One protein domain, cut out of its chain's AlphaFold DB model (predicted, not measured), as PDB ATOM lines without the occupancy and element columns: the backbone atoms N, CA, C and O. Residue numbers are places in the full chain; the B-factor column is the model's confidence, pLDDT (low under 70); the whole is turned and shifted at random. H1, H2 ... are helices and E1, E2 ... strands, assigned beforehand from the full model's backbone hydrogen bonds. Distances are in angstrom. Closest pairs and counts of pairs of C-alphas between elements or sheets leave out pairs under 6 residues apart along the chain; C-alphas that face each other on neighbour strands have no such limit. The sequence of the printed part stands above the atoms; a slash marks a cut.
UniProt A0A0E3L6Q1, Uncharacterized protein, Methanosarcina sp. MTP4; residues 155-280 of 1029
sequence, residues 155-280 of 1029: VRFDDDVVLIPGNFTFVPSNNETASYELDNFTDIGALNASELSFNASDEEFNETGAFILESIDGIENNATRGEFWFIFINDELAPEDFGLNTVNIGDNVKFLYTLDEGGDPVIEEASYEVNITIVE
ATOM      1  N   VAL A 155     158.922 179.333 169.760       88.44
ATOM      2  CA  VAL A 155     157.944 180.217 170.403       88.44
ATOM      3  C   VAL A 155     158.664 181.399 171.044       88.44
ATOM      4  O   VAL A 155     159.365 181.259 172.044       88.44
ATOM      5  N   ARG A 156     158.464 182.584 170.467       87.62
ATOM      6  CA  ARG A 156     159.020 183.858 170.946       87.62
ATOM      7  C   ARG A 156     158.211 184.453 172.098       87.62
ATOM      8  O   ARG A 156     158.776 185.150 172.930       87.62
ATOM      9  N   PHE A 157     156.908 184.175 172.148       90.81
ATOM     10  CA  PHE A 157     155.985 184.635 173.191       90.81
ATOM     11  C   PHE A 157     154.729 183.749 173.187       90.81
ATOM     12  O   PHE A 157     154.232 183.421 172.111       90.81
ATOM     13  N   ASP A 158     154.222 183.368 174.361       92.50
ATOM     14  CA  ASP A 158     152.971 182.611 174.548       92.50
ATOM     15  C   ASP A 158     152.377 182.941 175.926       92.50
ATOM     16  O   ASP A 158     152.626 182.228 176.898       92.50
ATOM     17  N   ASP A 159     151.675 184.076 176.030       91.88
ATOM     18  CA  ASP A 159     151.138 184.578 177.306       91.88
ATOM     19  C   ASP A 159     149.856 185.431 177.142       91.88
ATOM     20  O   ASP A 159     149.450 185.816 176.033       91.88
ATOM     21  N   ASP A 160     149.203 185.711 178.271       91.56
ATOM     22  CA  ASP A 160     148.013 186.554 178.388       91.56
ATOM     23  C   ASP A 160     148.388 188.056 178.442       91.56
ATOM     24  O   ASP A 160     149.236 188.482 179.224       91.56
ATOM     25  N   VAL A 161     147.719 188.898 177.643       90.44
ATOM     26  CA  VAL A 161     147.985 190.347 177.535       90.44
ATOM     27  C   VAL A 161     146.732 191.176 177.835       90.44
ATOM     28  O   VAL A 161     145.644 190.930 177.308       90.44
ATOM     29  N   VAL A 162     146.894 192.210 178.665       89.38
ATOM     30  CA  VAL A 162     145.816 193.111 179.108       89.38
ATOM     31  C   VAL A 162     145.779 194.384 178.256       89.38
ATOM     32  O   VAL A 162     146.642 195.253 178.367       89.38
ATOM     33  N   LEU A 163     144.727 194.555 177.448       87.88
ATOM     34  CA  LEU A 163     144.541 195.763 176.634       87.88
ATOM     35  C   LEU A 163     143.684 196.820 177.350       87.88
ATOM     36  O   LEU A 163     142.480 196.656 177.555       87.88
ATOM     37  N   ILE A 164     144.303 197.951 177.697       85.00
ATOM     38  CA  ILE A 164     143.636 199.088 178.349       85.00
ATOM     39  C   ILE A 164     142.965 199.987 177.289       85.00
ATOM     40  O   ILE A 164     143.634 200.377 176.331       85.00
ATOM     41  N   PRO A 165     141.681 200.386 177.430       85.31
ATOM     42  CA  PRO A 165     141.006 201.264 176.467       85.31
ATOM     43  C   PRO A 165     141.656 202.650 176.338       85.31
ATOM     44  O   PRO A 165     141.516 203.505 177.215       85.31
ATOM     45  N   GLY A 166     142.316 202.893 175.208       89.06
ATOM     46  CA  GLY A 166     143.053 204.123 174.943       89.06
ATOM     47  C   GLY A 166     143.795 204.081 173.612       89.06
ATOM     48  O   GLY A 166     143.521 203.240 172.756       89.06
ATOM     49  N   ASN A 167     144.737 205.008 173.463       90.38
ATOM     50  CA  ASN A 167     145.658 205.068 172.339       90.38
ATOM     51  C   ASN A 167     147.102 205.008 172.845       90.38
ATOM     52  O   ASN A 167     147.385 205.516 173.933       90.38
ATOM     53  N   PHE A 168     147.998 204.478 172.016       90.69
ATOM     54  CA  PHE A 168     149.446 204.546 172.197       90.69
ATOM     55  C   PHE A 168     150.107 205.286 171.028       90.69
ATOM     56  O   PHE A 168     149.542 205.390 169.933       90.69
ATOM     57  N   THR A 169     151.305 205.820 171.269       92.19
ATOM     58  CA  THR A 169     152.088 206.549 170.267       92.19
ATOM     59  C   THR A 169     153.097 205.607 169.608       92.19
ATOM     60  O   THR A 169     154.069 205.207 170.239       92.19
ATOM     61  N   PHE A 170     152.901 205.296 168.326       93.12
ATOM     62  CA  PHE A 170     153.823 204.499 167.514       93.12
ATOM     63  C   PHE A 170     154.727 205.388 166.641       93.12
ATOM     64  O   PHE A 170     154.287 206.425 166.129       93.12
ATOM     65  N   VAL A 171     155.980 204.971 166.442       92.50
ATOM     66  CA  VAL A 171     156.979 205.610 165.568       92.50
ATOM     67  C   VAL A 171     157.493 204.545 164.592       92.50
ATOM     68  O   VAL A 171     157.944 203.501 165.053       92.50
ATOM     69  N   PRO A 172     157.418 204.762 163.267       93.38
ATOM     70  CA  PRO A 172     157.762 203.737 162.288       93.38
ATOM     71  C   PRO A 172     159.275 203.652 162.033       93.38
ATOM     72  O   PRO A 172     159.975 204.669 161.996       93.38
ATOM     73  N   SER A 173     159.758 202.439 161.760       91.31
ATOM     74  CA  SER A 173     161.173 202.103 161.499       91.31
ATOM     75  C   SER A 173     161.810 202.952 160.389       91.31
ATOM     76  O   SER A 173     162.942 203.417 160.504       91.31
ATOM     77  N   ASN A 174     161.066 203.205 159.312       90.81
ATOM     78  CA  ASN A 174     161.534 203.949 158.145       90.81
ATOM     79  C   ASN A 174     161.570 205.480 158.341       90.81
ATOM     80  O   ASN A 174     162.037 206.193 157.446       90.81
ATOM     81  N   ASN A 175     161.030 206.009 159.447       87.19
ATOM     82  CA  ASN A 175     160.817 207.444 159.630       87.19
ATOM     83  C   ASN A 175     160.667 207.847 161.112       87.19
ATOM     84  O   ASN A 175     159.582 208.221 161.561       87.19
ATOM     85  N   GLU A 176     161.795 207.919 161.826       82.94
ATOM     86  CA  GLU A 176     161.938 208.413 163.215       82.94
ATOM     87  C   GLU A 176     161.272 209.781 163.505       82.94
ATOM     88  O   GLU A 176     161.114 210.177 164.658       82.94
ATOM     89  N   THR A 177     160.917 210.556 162.470       87.88
ATOM     90  CA  THR A 177     160.280 211.879 162.613       87.88
ATOM     91  C   THR A 177     158.757 211.866 162.459       87.88
ATOM     92  O   THR A 177     158.115 212.907 162.641       87.88
ATOM     93  N   ALA A 178     158.173 210.715 162.121       87.25
ATOM     94  CA  ALA A 178     156.737 210.477 162.173       87.25
ATOM     95  C   ALA A 178     156.307 209.945 163.545       87.25
ATOM     96  O   ALA A 178     157.104 209.472 164.345       87.25
ATOM     97  N   SER A 179     155.016 210.081 163.833       89.94
ATOM     98  CA  SER A 179     154.403 209.661 165.090       89.94
ATOM     99  C   SER A 179     152.902 209.500 164.859       89.94
ATOM    100  O   SER A 179     152.269 210.376 164.253       89.94
ATOM    101  N   TYR A 180     152.351 208.373 165.302       91.06
ATOM    102  CA  TYR A 180     150.976 207.959 165.040       91.06
ATOM    103  C   TYR A 180     150.276 207.548 166.334       91.06
ATOM    104  O   TYR A 180     150.805 206.761 167.105       91.06
ATOM    105  N   GLU A 181     149.063 208.057 166.544       93.19
ATOM    106  CA  GLU A 181     148.215 207.687 167.681       93.19
ATOM    107  C   GLU A 181     147.319 206.514 167.267       93.19
ATOM    108  O   GLU A 181     146.345 206.706 166.530       93.19
ATOM    109  N   LEU A 182     147.659 205.303 167.707       90.88
ATOM    110  CA  LEU A 182     146.994 204.050 167.329       90.88
ATOM    111  C   LEU A 182     146.104 203.548 168.470       90.88
ATOM    112  O   LEU A 182     146.339 203.902 169.619       90.88
ATOM    113  N   ASP A 183     145.029 202.818 168.166       90.69
ATOM    114  CA  ASP A 183     144.085 202.300 169.173       90.69
ATOM    115  C   ASP A 183     144.642 201.005 169.782       90.69
ATOM    116  O   ASP A 183     145.065 200.114 169.044       90.69
ATOM    117  N   ASN A 184     144.633 200.889 171.113       90.38
ATOM    118  CA  ASN A 184     145.169 199.718 171.812       90.38
ATOM    119  C   ASN A 184     144.434 198.420 171.424       90.38
ATOM    120  O   ASN A 184     145.037 197.353 171.447       90.38
ATOM    121  N   PHE A 185     143.162 198.490 171.011       94.00
ATOM    122  CA  PHE A 185     142.373 197.336 170.557       94.00
ATOM    123  C   PHE A 185     142.611 197.007 169.071       94.00
ATOM    124  O   PHE A 185     141.677 196.794 168.289       94.00
ATOM    125  N   THR A 186     143.886 196.933 168.684       94.38
ATOM    126  CA  THR A 186     144.351 196.494 167.358       94.38
ATOM    127  C   THR A 186     145.385 195.370 167.459       94.38
ATOM    128  O   THR A 186     145.941 195.129 168.523       94.38
ATOM    129  N   ASP A 187     145.668 194.696 166.347       94.12
ATOM    130  CA  ASP A 187     146.789 193.761 166.187       94.12
ATOM    131  C   ASP A 187     148.156 194.383 166.527       94.12
ATOM    132  O   ASP A 187     148.939 193.777 167.256       94.12
ATOM    133  N   ILE A 188     148.430 195.611 166.073       94.62
ATOM    134  CA  ILE A 188     149.648 196.347 166.460       94.62
ATOM    135  C   ILE A 188     149.627 196.775 167.937       94.62
ATOM    136  O   ILE A 188     150.673 196.786 168.580       94.62
ATOM    137  N   GLY A 189     148.450 197.068 168.503       92.62
ATOM    138  CA  GLY A 189     148.280 197.323 169.937       92.62
ATOM    139  C   GLY A 189     148.522 196.083 170.803       92.62
ATOM    140  O   GLY A 189     149.188 196.184 171.829       92.62
ATOM    141  N   ALA A 190     148.063 194.910 170.357       93.38
ATOM    142  CA  ALA A 190     148.337 193.622 170.991       93.38
ATOM    143  C   ALA A 190     149.836 193.293 170.972       93.38
ATOM    144  O   ALA A 190     150.394 192.977 172.018       93.38
ATOM    145  N   LEU A 191     150.502 193.448 169.820       94.25
ATOM    146  CA  LEU A 191     151.945 193.221 169.715       94.25
ATOM    147  C   LEU A 191     152.746 194.204 170.584       94.25
ATOM    148  O   LEU A 191     153.612 193.777 171.341       94.25
ATOM    149  N   ASN A 192     152.407 195.497 170.571       92.69
ATOM    150  CA  ASN A 192     153.042 196.494 171.442       92.69
ATOM    151  C   ASN A 192     152.834 196.187 172.939       92.69
ATOM    152  O   ASN A 192     153.691 196.515 173.752       92.69
ATOM    153  N   ALA A 193     151.703 195.591 173.320       90.88
ATOM    154  CA  ALA A 193     151.409 195.214 174.704       90.88
ATOM    155  C   ALA A 193     152.005 193.851 175.125       90.88
ATOM    156  O   ALA A 193     151.877 193.482 176.287       90.88
ATOM    157  N   SER A 194     152.676 193.132 174.215       90.56
ATOM    158  CA  SER A 194     153.496 191.945 174.536       90.56
ATOM    159  C   SER A 194     154.949 192.283 174.911       90.56
ATOM    160  O   SER A 194     155.744 191.383 175.155       90.56
ATOM    161  N   GLU A 195     155.312 193.572 174.901       88.62
ATOM    162  CA  GLU A 195     156.662 194.120 175.152       88.62
ATOM    163  C   GLU A 195     157.790 193.605 174.226       88.62
ATOM    164  O   GLU A 195     158.928 194.066 174.322       88.62
ATOM    165  N   LEU A 196     157.478 192.736 173.257       90.75
ATOM    166  CA  LEU A 196     158.398 192.315 172.201       90.75
ATOM    167  C   LEU A 196     158.893 193.497 171.358       90.75
ATOM    168  O   LEU A 196     158.132 194.388 170.972       90.75
ATOM    169  N   SER A 197     160.166 193.435 170.962       89.56
ATOM    170  CA  SER A 197     160.700 194.340 169.945       89.56
ATOM    171  C   SER A 197     160.084 194.028 168.573       89.56
ATOM    172  O   SER A 197     159.997 192.868 168.169       89.56
ATOM    173  N   PHE A 198     159.645 195.046 167.831       95.12
ATOM    174  CA  PHE A 198     159.159 194.876 166.459       95.12
ATOM    175  C   PHE A 198     159.426 196.126 165.613       95.12
ATOM    176  O   PHE A 198     159.385 197.248 166.119       95.12
ATOM    177  N   ASN A 199     159.675 195.934 164.317       93.88
ATOM    178  CA  ASN A 199     159.814 197.018 163.344       93.88
ATOM    179  C   ASN A 199     158.638 197.006 162.370       93.88
ATOM    180  O   ASN A 199     158.257 195.951 161.857       93.88
ATOM    181  N   ALA A 200     158.094 198.186 162.071       94.12
ATOM    182  CA  ALA A 200     157.114 198.359 161.009       94.12
ATOM    183  C   ALA A 200     157.183 199.763 160.386       94.12
ATOM    184  O   ALA A 200     157.346 200.757 161.099       94.12
ATOM    185  N   SER A 201     157.022 199.848 159.063       93.31
ATOM    186  CA  SER A 201     157.217 201.075 158.282       93.31
ATOM    187  C   SER A 201     155.921 201.720 157.775       93.31
ATOM    188  O   SER A 201     154.890 201.067 157.583       93.31
ATOM    189  N   ASP A 202     155.974 203.041 157.547       93.19
ATOM    190  CA  ASP A 202     154.836 203.876 157.121       93.19
ATOM    191  C   ASP A 202     154.631 203.977 155.590       93.19
ATOM    192  O   ASP A 202     153.779 204.756 155.143       93.19
ATOM    193  N   GLU A 203     155.377 203.211 154.775       90.62
ATOM    194  CA  GLU A 203     155.451 203.426 153.314       90.62
ATOM    195  C   GLU A 203     154.069 203.362 152.635       90.62
ATOM    196  O   GLU A 203     153.712 204.270 151.875       90.62
ATOM    197  N   GLU A 204     153.249 202.355 152.955       87.06
ATOM    198  CA  GLU A 204     151.879 202.253 152.433       87.06
ATOM    199  C   GLU A 204     150.820 202.974 153.288       87.06
ATOM    200  O   GLU A 204     149.716 203.222 152.794       87.06
ATOM    201  N   PHE A 205     151.142 203.434 154.505       88.69
ATOM    202  CA  PHE A 205     150.184 204.049 155.443       88.69
ATOM    203  C   PHE A 205     149.443 205.260 154.846       88.69
ATOM    204  O   PHE A 205     148.284 205.535 155.161       88.69
ATOM    205  N   ASN A 206     150.082 205.984 153.924       85.81
ATOM    206  CA  ASN A 206     149.474 207.121 153.227       85.81
ATOM    207  C   ASN A 206     148.472 206.728 152.115       85.81
ATOM    208  O   ASN A 206     147.695 207.587 151.681       85.81
ATOM    209  N   GLU A 207     148.473 205.475 151.644       86.06
ATOM    210  CA  GLU A 207     147.547 204.955 150.623       86.06
ATOM    211  C   GLU A 207     146.532 203.935 151.178       86.06
ATOM    212  O   GLU A 207     145.360 203.996 150.787       86.06
ATOM    213  N   THR A 208     146.942 203.047 152.093       85.56
ATOM    214  CA  THR A 208     146.100 202.003 152.717       85.56
ATOM    215  C   THR A 208     145.585 202.406 154.102       85.56
ATOM    216  O   THR A 208     144.401 202.227 154.392       85.56
ATOM    217  N   GLY A 209     146.448 203.012 154.924       85.69
ATOM    218  CA  GLY A 209     146.234 203.235 156.359       85.69
ATOM    219  C   GLY A 209     146.800 202.131 157.262       85.69
ATOM    220  O   GLY A 209     146.617 202.217 158.471       85.69
ATOM    221  N   ALA A 210     147.464 201.126 156.687       90.56
ATOM    222  CA  ALA A 210     148.167 200.059 157.396       90.56
ATOM    223  C   ALA A 210     149.680 200.321 157.454       90.56
ATOM    224  O   ALA A 210     150.203 201.133 156.686       90.56
ATOM    225  N   PHE A 211     150.375 199.608 158.335       93.75
ATOM    226  CA  PHE A 211     151.836 199.554 158.375       93.75
ATOM    227  C   PHE A 211     152.333 198.281 157.685       93.75
ATOM    228  O   PHE A 211     151.621 197.279 157.634       93.75
ATOM    229  N   ILE A 212     153.564 198.297 157.175       92.62
ATOM    230  CA  ILE A 212     154.239 197.061 156.760       92.62
ATOM    231  C   ILE A 212     154.997 196.543 157.977       92.62
ATOM    232  O   ILE A 212     155.915 197.211 158.436       92.62
ATOM    233  N   LEU A 213     154.617 195.376 158.502       94.19
ATOM    234  CA  LEU A 213     155.420 194.662 159.496       94.19
ATOM    235  C   LEU A 213     156.721 194.184 158.833       94.19
ATOM    236  O   LEU A 213     156.678 193.564 157.770       94.19
ATOM    237  N   GLU A 214     157.866 194.473 159.446       93.81
ATOM    238  CA  GLU A 214     159.197 194.171 158.900       93.81
ATOM    239  C   GLU A 214     159.904 193.087 159.715       93.81
ATOM    240  O   GLU A 214     160.442 192.145 159.131       93.81
ATOM    241  N   SER A 215     159.839 193.177 161.049       95.19
ATOM    242  CA  SER A 215     160.361 192.159 161.963       95.19
ATOM    243  C   SER A 215     159.604 192.097 163.289       95.19
ATOM    244  O   SER A 215     159.013 193.088 163.719       95.19
ATOM    245  N   ILE A 216     159.678 190.940 163.951       94.69
ATOM    246  CA  ILE A 216     159.372 190.756 165.376       94.69
ATOM    247  C   ILE A 216     160.557 190.014 165.999       94.69
ATOM    248  O   ILE A 216     161.079 189.078 165.394       94.69
ATOM    249  N   ASP A 217     160.994 190.465 167.169       91.81
ATOM    250  CA  ASP A 217     162.109 189.941 167.964       91.81
ATOM    251  C   ASP A 217     163.368 189.613 167.140       91.81
ATOM    252  O   ASP A 217     163.873 188.491 167.097       91.81
ATOM    253  N   GLY A 218     163.821 190.610 166.372       86.88
ATOM    254  CA  GLY A 218     164.985 190.509 165.483       86.88
ATOM    255  C   GLY A 218     164.801 189.649 164.221       86.88
ATOM    256  O   GLY A 218     165.682 189.657 163.363       86.88
ATOM    257  N   ILE A 219     163.680 188.940 164.049       92.38
ATOM    258  CA  ILE A 219     163.429 188.093 162.872       92.38
ATOM    259  C   ILE A 219     162.799 188.915 161.741       92.38
ATOM    260  O   ILE A 219     161.611 189.241 161.784       92.38
ATOM    261  N   GLU A 220     163.586 189.229 160.711       92.06
ATOM    262  CA  GLU A 220     163.163 190.009 159.536       92.06
ATOM    263  C   GLU A 220     162.461 189.175 158.444       92.06
ATOM    264  O   GLU A 220     162.762 188.002 158.214       92.06
ATOM    265  N   ASN A 221     161.538 189.806 157.714       91.81
ATOM    266  CA  ASN A 221     160.811 189.221 156.584       91.81
ATOM    267  C   ASN A 221     161.713 188.939 155.360       91.81
ATOM    268  O   ASN A 221     162.184 189.853 154.681       91.81
ATOM    269  N   ASN A 222     161.897 187.663 154.997       87.88
ATOM    270  CA  ASN A 222     162.809 187.243 153.934       87.88
ATOM    271  C   ASN A 222     162.103 187.019 152.584       87.88
ATOM    272  O   ASN A 222     161.804 185.893 152.171       87.88
ATOM    273  N   ALA A 223     161.951 188.097 151.812       84.56
ATOM    274  CA  ALA A 223     161.354 188.060 150.471       84.56
ATOM    275  C   ALA A 223     162.137 187.239 149.413       84.56
ATOM    276  O   ALA A 223     161.627 187.023 148.311       84.56
ATOM    277  N   THR A 224     163.361 186.775 149.708       80.69
ATOM    278  CA  THR A 224     164.142 185.900 148.808       80.69
ATOM    279  C   THR A 224     163.815 184.423 149.025       80.69
ATOM    280  O   THR A 224     163.737 183.664 148.055       80.69
ATOM    281  N   ARG A 225     163.606 184.017 150.282       79.38
ATOM    282  CA  ARG A 225     163.129 182.677 150.660       79.38
ATOM    283  C   ARG A 225     161.605 182.560 150.528       79.38
ATOM    284  O   ARG A 225     161.108 181.479 150.237       79.38
ATOM    285  N   GLY A 226     160.902 183.690 150.628       85.56
ATOM    286  CA  GLY A 226     159.443 183.778 150.641       85.56
ATOM    287  C   GLY A 226     158.861 183.632 152.045       85.56
ATOM    288  O   GLY A 226     157.718 183.218 152.169       85.56
ATOM    289  N   GLU A 227     159.649 183.913 153.082       90.19
ATOM    290  CA  GLU A 227     159.297 183.698 154.489       90.19
ATOM    291  C   GLU A 227     158.891 185.035 155.118       90.19
ATOM    292  O   GLU A 227     159.636 186.012 155.025       90.19
ATOM    293  N   PHE A 228     157.702 185.093 155.714       93.06
ATOM    294  CA  PHE A 228     157.109 186.323 156.238       93.06
ATOM    295  C   PHE A 228     156.335 186.072 157.537       93.06
ATOM    296  O   PHE A 228     155.804 184.983 157.754       93.06
ATOM    297  N   TRP A 229     156.202 187.112 158.358       94.19
ATOM    298  CA  TRP A 229     155.246 187.179 159.460       94.19
ATOM    299  C   TRP A 229     153.805 187.325 158.948       94.19
ATOM    300  O   TRP A 229     153.461 188.308 158.289       94.19
ATOM    301  N   PHE A 230     152.944 186.370 159.302       93.62
ATOM    302  CA  PHE A 230     151.507 186.375 159.016       93.62
ATOM    303  C   PHE A 230     150.682 186.470 160.300       93.62
ATOM    304  O   PHE A 230     150.956 185.763 161.268       93.62
ATOM    305  N   ILE A 231     149.637 187.301 160.281       94.81
ATOM    306  CA  ILE A 231     148.767 187.564 161.435       94.81
ATOM    307  C   ILE A 231     147.526 186.670 161.379       94.81
ATOM    308  O   ILE A 231     146.842 186.610 160.356       94.81
ATOM    309  N   PHE A 232     147.185 186.029 162.490       94.19
ATOM    310  CA  PHE A 232     145.970 185.243 162.682       94.19
ATOM    311  C   PHE A 232     145.220 185.740 163.917       94.19
ATOM    312  O   PHE A 232     145.829 186.161 164.897       94.19
ATOM    313  N   ILE A 233     143.890 185.672 163.886       92.94
ATOM    314  CA  ILE A 233     143.023 186.003 165.017       92.94
ATOM    315  C   ILE A 233     142.047 184.837 165.212       92.94
ATOM    316  O   ILE A 233     141.250 184.524 164.327       92.94
ATOM    317  N   ASN A 234     142.118 184.181 166.372       91.44
ATOM    318  CA  ASN A 234     141.396 182.953 166.718       91.44
ATOM    319  C   ASN A 234     141.600 181.816 165.692       91.44
ATOM    320  O   ASN A 234     140.634 181.216 165.216       91.44
ATOM    321  N   ASP A 235     142.862 181.562 165.327       89.12
ATOM    322  CA  ASP A 235     143.313 180.612 164.291       89.12
ATOM    323  C   ASP A 235     142.753 180.855 162.857       89.12
ATOM    324  O   ASP A 235     142.988 180.044 161.957       89.12
ATOM    325  N   GLU A 236     142.048 181.965 162.584       91.25
ATOM    326  CA  GLU A 236     141.702 182.411 161.220       91.25
ATOM    327  C   GLU A 236     142.655 183.536 160.760       91.25
ATOM    328  O   GLU A 236     142.975 184.440 161.527       91.25
ATOM    329  N   LEU A 237     143.123 183.490 159.504       92.31
ATOM    330  CA  LEU A 237     144.023 184.505 158.925       92.31
ATOM    331  C   LEU A 237     143.383 185.905 158.986       92.31
ATOM    332  O   LEU A 237     142.205 186.059 158.646       92.31
ATOM    333  N   ALA A 238     144.159 186.912 159.396       92.00
ATOM    334  CA  ALA A 238     143.674 188.274 159.594       92.00
ATOM    335  C   ALA A 238     143.042 188.868 158.308       92.00
ATOM    336  O   ALA A 238     143.566 188.673 157.208       92.00
ATOM    337  N   PRO A 239     141.885 189.555 158.411       88.06
ATOM    338  CA  PRO A 239     141.113 189.995 157.246       88.06
ATOM    339  C   PRO A 239     141.579 191.309 156.596       88.06
ATOM    340  O   PRO A 239     141.177 191.572 155.461       88.06
ATOM    341  N   GLU A 240     142.352 192.135 157.301       91.25
ATOM    342  CA  GLU A 240     142.909 193.412 156.833       91.25
ATOM    343  C   GLU A 240     144.431 193.444 157.131       91.25
ATOM    344  O   GLU A 240     144.958 192.563 157.814       91.25
ATOM    345  N   ASP A 241     145.155 194.442 156.619       91.75
ATOM    346  CA  ASP A 241     146.615 194.561 156.782       91.75
ATOM    347  C   ASP A 241     147.032 195.061 158.196       91.75
ATOM    348  O   ASP A 241     146.200 195.550 158.967       91.75
ATOM    349  N   PHE A 242     148.322 194.951 158.550       93.75
ATOM    350  CA  PHE A 242     148.825 195.202 159.915       93.75
ATOM    351  C   PHE A 242     148.514 196.613 160.441       93.75
ATOM    352  O   PHE A 242     148.758 197.629 159.782       93.75
ATOM    353  N   GLY A 243     147.987 196.677 161.663       90.06
ATOM    354  CA  GLY A 243     147.556 197.907 162.326       90.06
ATOM    355  C   GLY A 243     146.105 198.306 162.043       90.06
ATOM    356  O   GLY A 243     145.644 199.325 162.560       90.06
ATOM    357  N   LEU A 244     145.370 197.527 161.237       92.44
ATOM    358  CA  LEU A 244     143.947 197.745 160.949       92.44
ATOM    359  C   LEU A 244     143.019 196.676 161.547       92.44
ATOM    360  O   LEU A 244     141.801 196.890 161.581       92.44
ATOM    361  N   ASN A 245     143.544 195.547 162.029       93.50
ATOM    362  CA  ASN A 245     142.708 194.469 162.552       93.50
ATOM    363  C   ASN A 245     142.252 194.781 163.980       93.50
ATOM    364  O   ASN A 245     143.060 194.835 164.900       93.50
ATOM    365  N   THR A 246     140.946 194.979 164.182       92.38
ATOM    366  CA  THR A 246     140.372 195.190 165.523       92.38
ATOM    367  C   THR A 246     140.316 193.882 166.306       92.38
ATOM    368  O   THR A 246     139.717 192.913 165.834       92.38
ATOM    369  N   VAL A 247     140.850 193.895 167.525       92.69
ATOM    370  CA  VAL A 247     140.873 192.753 168.454       92.69
ATOM    371  C   VAL A 247     139.982 193.026 169.674       92.69
ATOM    372  O   VAL A 247     139.586 194.167 169.917       92.69
ATOM    373  N   ASN A 248     139.604 191.992 170.426       92.19
ATOM    374  CA  ASN A 248     138.685 192.086 171.565       92.19
ATOM    375  C   ASN A 248     139.184 191.243 172.748       92.19
ATOM    376  O   ASN A 248     139.953 190.304 172.583       92.19
ATOM    377  N   ILE A 249     138.656 191.523 173.943       89.19
ATOM    378  CA  ILE A 249     138.804 190.641 175.110       89.19
ATOM    379  C   ILE A 249     138.265 189.239 174.776       89.19
ATOM    380  O   ILE A 249     137.101 189.088 174.389       89.19
ATOM    381  N   GLY A 250     139.113 188.230 174.963       85.69
ATOM    382  CA  GLY A 250     138.879 186.830 174.627       85.69
ATOM    383  C   GLY A 250     139.290 186.425 173.207       85.69
ATOM    384  O   GLY A 250     139.057 185.270 172.853       85.69
ATOM    385  N   ASP A 251     139.865 187.331 172.405       94.00
ATOM    386  CA  ASP A 251     140.500 186.978 171.131       94.00
ATOM    387  C   ASP A 251     141.962 186.560 171.353       94.00
ATOM    388  O   ASP A 251     142.705 187.179 172.113       94.00
ATOM    389  N   ASN A 252     142.381 185.519 170.640       93.75
ATOM    390  CA  ASN A 252     143.767 185.068 170.566       93.75
ATOM    391  C   ASN A 252     144.407 185.586 169.265       93.75
ATOM    392  O   ASN A 252     143.849 185.372 168.189       93.75
ATOM    393  N   VAL A 253     145.537 186.287 169.352       95.38
ATOM    394  CA  VAL A 253     146.235 186.935 168.231       95.38
ATOM    395  C   VAL A 253     147.590 186.267 168.047       95.38
ATOM    396  O   VAL A 253     148.424 186.302 168.946       95.38
ATOM    397  N   LYS A 254     147.824 185.678 166.877       95.25
ATOM    398  CA  LYS A 254     149.077 184.996 166.549       95.25
ATOM    399  C   LYS A 254     149.814 185.688 165.423       95.25
ATOM    400  O   LYS A 254     149.203 186.035 164.413       95.25
ATOM    401  N   PHE A 255     151.129 185.781 165.548       96.19
ATOM    402  CA  PHE A 255     152.029 186.075 164.443       96.19
ATOM    403  C   PHE A 255     152.853 184.811 164.178       96.19
ATOM    404  O   PHE A 255     153.498 184.290 165.085       96.19
ATOM    405  N   LEU A 256     152.801 184.296 162.949       94.19
ATOM    406  CA  LEU A 256     153.536 183.102 162.521       94.19
ATOM    407  C   LEU A 256     154.517 183.466 161.411       94.19
ATOM    408  O   LEU A 256     154.100 183.991 160.378       94.19
ATOM    409  N   TYR A 257     155.797 183.151 161.593       94.50
ATOM    410  CA  TYR A 257     156.808 183.310 160.547       94.50
ATOM    411  C   TYR A 257     156.842 182.058 159.668       94.50
ATOM    412  O   TYR A 257     157.267 180.991 160.119       94.50
ATOM    413  N   THR A 258     156.364 182.158 158.426       93.00
ATOM    414  CA  THR A 258     156.267 181.009 157.513       93.00
ATOM    415  C   THR A 258     156.331 181.396 156.031       93.00
ATOM    416  O   THR A 258     156.302 182.571 155.669       93.00
ATOM    417  N   LEU A 259     156.428 180.389 155.162       90.12
ATOM    418  CA  LEU A 259     156.444 180.515 153.709       90.12
ATOM    419  C   LEU A 259     155.108 181.022 153.137       90.12
ATOM    420  O   LEU A 259     154.034 180.517 153.476       90.12
ATOM    421  N   ASP A 260     155.202 181.952 152.188       87.94
ATOM    422  CA  ASP A 260     154.125 182.378 151.295       87.94
ATOM    423  C   ASP A 260     154.050 181.496 150.030       87.94
ATOM    424  O   ASP A 260     154.899 181.598 149.139       87.94
ATOM    425  N   GLU A 261     152.995 180.683 149.872       83.88
ATOM    426  CA  GLU A 261     152.708 179.970 148.610       83.88
ATOM    427  C   GLU A 261     151.789 180.763 147.642       83.88
ATOM    428  O   GLU A 261     151.161 180.199 146.736       83.88
ATOM    429  N   GLY A 262     151.777 182.099 147.741       73.94
ATOM    430  CA  GLY A 262     151.242 183.008 146.718       73.94
ATOM    431  C   GLY A 262     150.021 183.822 147.154       73.94
ATOM    432  O   GLY A 262     149.074 183.977 146.372       73.94
ATOM    433  N   GLY A 263     150.068 184.343 148.377       69.38
ATOM    434  CA  GLY A 263     148.996 184.984 149.133       69.38
ATOM    435  C   GLY A 263     148.375 184.093 150.219       69.38
ATOM    436  O   GLY A 263     147.348 184.482 150.765       69.38
ATOM    437  N   ASP A 264     148.947 182.916 150.496       79.31
ATOM    438  CA  ASP A 264     148.435 181.910 151.442       79.31
ATOM    439  C   ASP A 264     149.624 181.329 152.264       79.31
ATOM    440  O   ASP A 264     150.536 180.756 151.657       79.31
ATOM    441  N   PRO A 265     149.639 181.437 153.612       88.06
ATOM    442  CA  PRO A 265     150.741 180.954 154.461       88.06
ATOM    443  C   PRO A 265     150.742 179.438 154.723       88.06
ATOM    444  O   PRO A 265     149.695 178.824 154.955       88.06
ATOM    445  N   VAL A 266     151.935 178.835 154.787       88.12
ATOM    446  CA  VAL A 266     152.129 177.400 155.075       88.12
ATOM    447  C   VAL A 266     152.254 177.145 156.586       88.12
ATOM    448  O   VAL A 266     153.340 176.972 157.126       88.12
ATOM    449  N   ILE A 267     151.124 177.105 157.297       83.19
ATOM    450  CA  ILE A 267     151.091 176.966 158.774       83.19
ATOM    451  C   ILE A 267     151.853 175.717 159.278       83.19
ATOM    452  O   ILE A 267     152.518 175.784 160.303       83.19
ATOM    453  N   GLU A 268     151.808 174.597 158.543       80.50
ATOM    454  CA  GLU A 268     152.518 173.345 158.891       80.50
ATOM    455  C   GLU A 268     154.061 173.432 158.751       80.50
ATOM    456  O   GLU A 268     154.749 172.486 159.121       80.50
ATOM    457  N   GLU A 269     154.607 174.538 158.225       81.56
ATOM    458  CA  GLU A 269     156.054 174.790 158.062       81.56
ATOM    459  C   GLU A 269     156.495 176.113 158.744       81.56
ATOM    460  O   GLU A 269     157.515 176.705 158.384       81.56
ATOM    461  N   ALA A 270     155.727 176.601 159.731       86.25
ATOM    462  CA  ALA A 270     156.077 177.794 160.506       86.25
ATOM    463  C   ALA A 270     157.356 177.590 161.338       86.25
ATOM    464  O   ALA A 270     157.526 176.564 161.989       86.25
ATOM    465  N   SER A 271     158.250 178.584 161.317       86.06
ATOM    466  CA  SER A 271     159.545 178.540 162.016       86.06
ATOM    467  C   SER A 271     159.542 179.281 163.354       86.06
ATOM    468  O   SER A 271     160.287 178.887 164.245       86.06
ATOM    469  N   TYR A 272     158.707 180.315 163.510       90.31
ATOM    470  CA  TYR A 272     158.561 181.090 164.751       90.31
ATOM    471  C   TYR A 272     157.087 181.424 165.021       90.31
ATOM    472  O   TYR A 272     156.333 181.670 164.072       90.31
ATOM    473  N   GLU A 273     156.691 181.455 166.296       93.38
ATOM    474  CA  GLU A 273     155.334 181.802 166.748       93.38
ATOM    475  C   GLU A 273     155.381 182.833 167.886       93.38
ATOM    476  O   GLU A 273     156.168 182.721 168.824       93.38
ATOM    477  N   VAL A 274     154.515 183.841 167.788       94.81
ATOM    478  CA  VAL A 274     154.165 184.793 168.852       94.81
ATOM    479  C   VAL A 274     152.670 184.643 169.076       94.81
ATOM    480  O   VAL A 274     151.890 184.943 168.174       94.81
ATOM    481  N   ASN A 275     152.278 184.161 170.250       93.88
ATOM    482  CA  ASN A 275     150.903 183.854 170.614       93.88
ATOM    483  C   ASN A 275     150.430 184.768 171.759       93.88
ATOM    484  O   ASN A 275     150.885 184.644 172.889       93.88
ATOM    485  N   ILE A 276     149.517 185.696 171.471       95.50
ATOM    486  CA  ILE A 276     149.053 186.722 172.414       95.50
ATOM    487  C   ILE A 276     147.574 186.484 172.715       95.50
ATOM    488  O   ILE A 276     146.722 186.648 171.840       95.50
ATOM    489  N   THR A 277     147.233 186.119 173.948       93.75
ATOM    490  CA  THR A 277     145.830 185.912 174.342       93.75
ATOM    491  C   THR A 277     145.303 187.142 175.067       93.75
ATOM    492  O   THR A 277     145.790 187.512 176.127       93.75
ATOM    493  N   ILE A 278     144.301 187.821 174.504       91.50
ATOM    494  CA  ILE A 278     143.806 189.071 175.090       91.50
ATOM    495  C   ILE A 278     142.818 188.743 176.203       91.50
ATOM    496  O   ILE A 278     141.700 188.290 175.938       91.50
ATOM    497  N   VAL A 279     143.189 189.023 177.446       87.44
ATOM    498  CA  VAL A 279     142.330 188.785 178.613       87.44
ATOM    499  C   VAL A 279     141.536 190.031 179.011       87.44
ATOM    500  O   VAL A 279     141.842 191.161 178.625       87.44
ATOM    501  N   GLU A 280     140.460 189.826 179.776       77.31
ATOM    502  CA  GLU A 280     139.887 190.920 180.568       77.31
ATOM    503  C   GLU A 280     140.945 191.269 181.627       77.31
ATOM    504  O   GLU A 280     141.524 190.326 182.171       77.31
TER     505      GLU A 280
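Overview. This is residues 155 to 280 of the 1029 residues of an uncharacterized protein of Methanosarcina sp. MTP4 (UniProt A0A0E3L6Q1). A twisted sheet of four strands makes one wall, and the other named elements lie over one of its faces: the short helix H1 sits between the wall and the small hairpin E2 and E3, while a second small hairpin, E4 and E5, lies over the E6 side. The printed part has 126 residues with one named helix and eight named strands, in the order E1 E2 E3 H1 E4 E5 E6 E7 E8. The large sheet, E1 E8 E7 E6, is mixed, and the two hairpins are antiparallel sheets of two. The class is mostly strand, though under half of the residues are in named elements. The whole is compact, with a radius of gyration of the C-alphas of 13.8 A, and rounded, spanning 36 by 34 by 24 A.

Along the chain. In the large sheet, E1 is residues 155 to 162, starting with C-alpha 155 at (157.944, 180.217, 170.403), and bends by 51 degrees at residue 159. E8, residues 272 to 279, is 22.7 A long and ends with C-alpha 279 at (142.330, 188.785, 178.613). E7, residues 252 to 259, is 21.6 A long, and E6, residues 227 to 233, is 19.5 A. H1 is residues 187 to 192, with C-alpha 187 at (146.789, 193.761, 166.187). The shorter strands are E2, residues 167 to 170, E3, 180 to 183, E4, 198 to 201, and E5, 212 to 216.

Arrangement. E6, E7 and E8 form a meander, each strand the antiparallel neighbour of the one before. N 230 and O 256 are 2.9 A apart between E6 and E7, and N 276 and O 253 are 2.8 A apart between E7 and E8, both within hydrogen-bond range. The edge strand E1 is parallel to E8, at 13 degrees, with N 161 and O 277 2.8 A apart. H1 is on this sheet but only grazes it, with residues 187 to 191; its closest C-alphas to E8 are those of Ala 190 and Ile 276, 7.1 A apart. The closest C-alphas of H1 and E3 are those of Gly 189 and Asp 183, 6.6 A apart. In the hairpin E2 and E3, N 170 and O 180 are 2.8 A apart; in the hairpin E4 and E5, N 201 and O 212 are 2.9 A apart. The closest C-alphas of E5 and E6, those of Leu 213 and Trp 229, are 7.5 A apart. E4 and E6 are apart, as are E3 and E4. In H1 every O i to N i+4 pair is within hydrogen-bond range.

Size, cuts and confidence. The two C-alphas farthest apart, those of Thr 224 and Glu 280, are 40.3 A apart. The printed part has no cut. The links E6 to E7, 18 residues, and E7 to E8, 12 residues, are long. The mean pLDDT of the printed part is 90.1, and residue 263 is under 70.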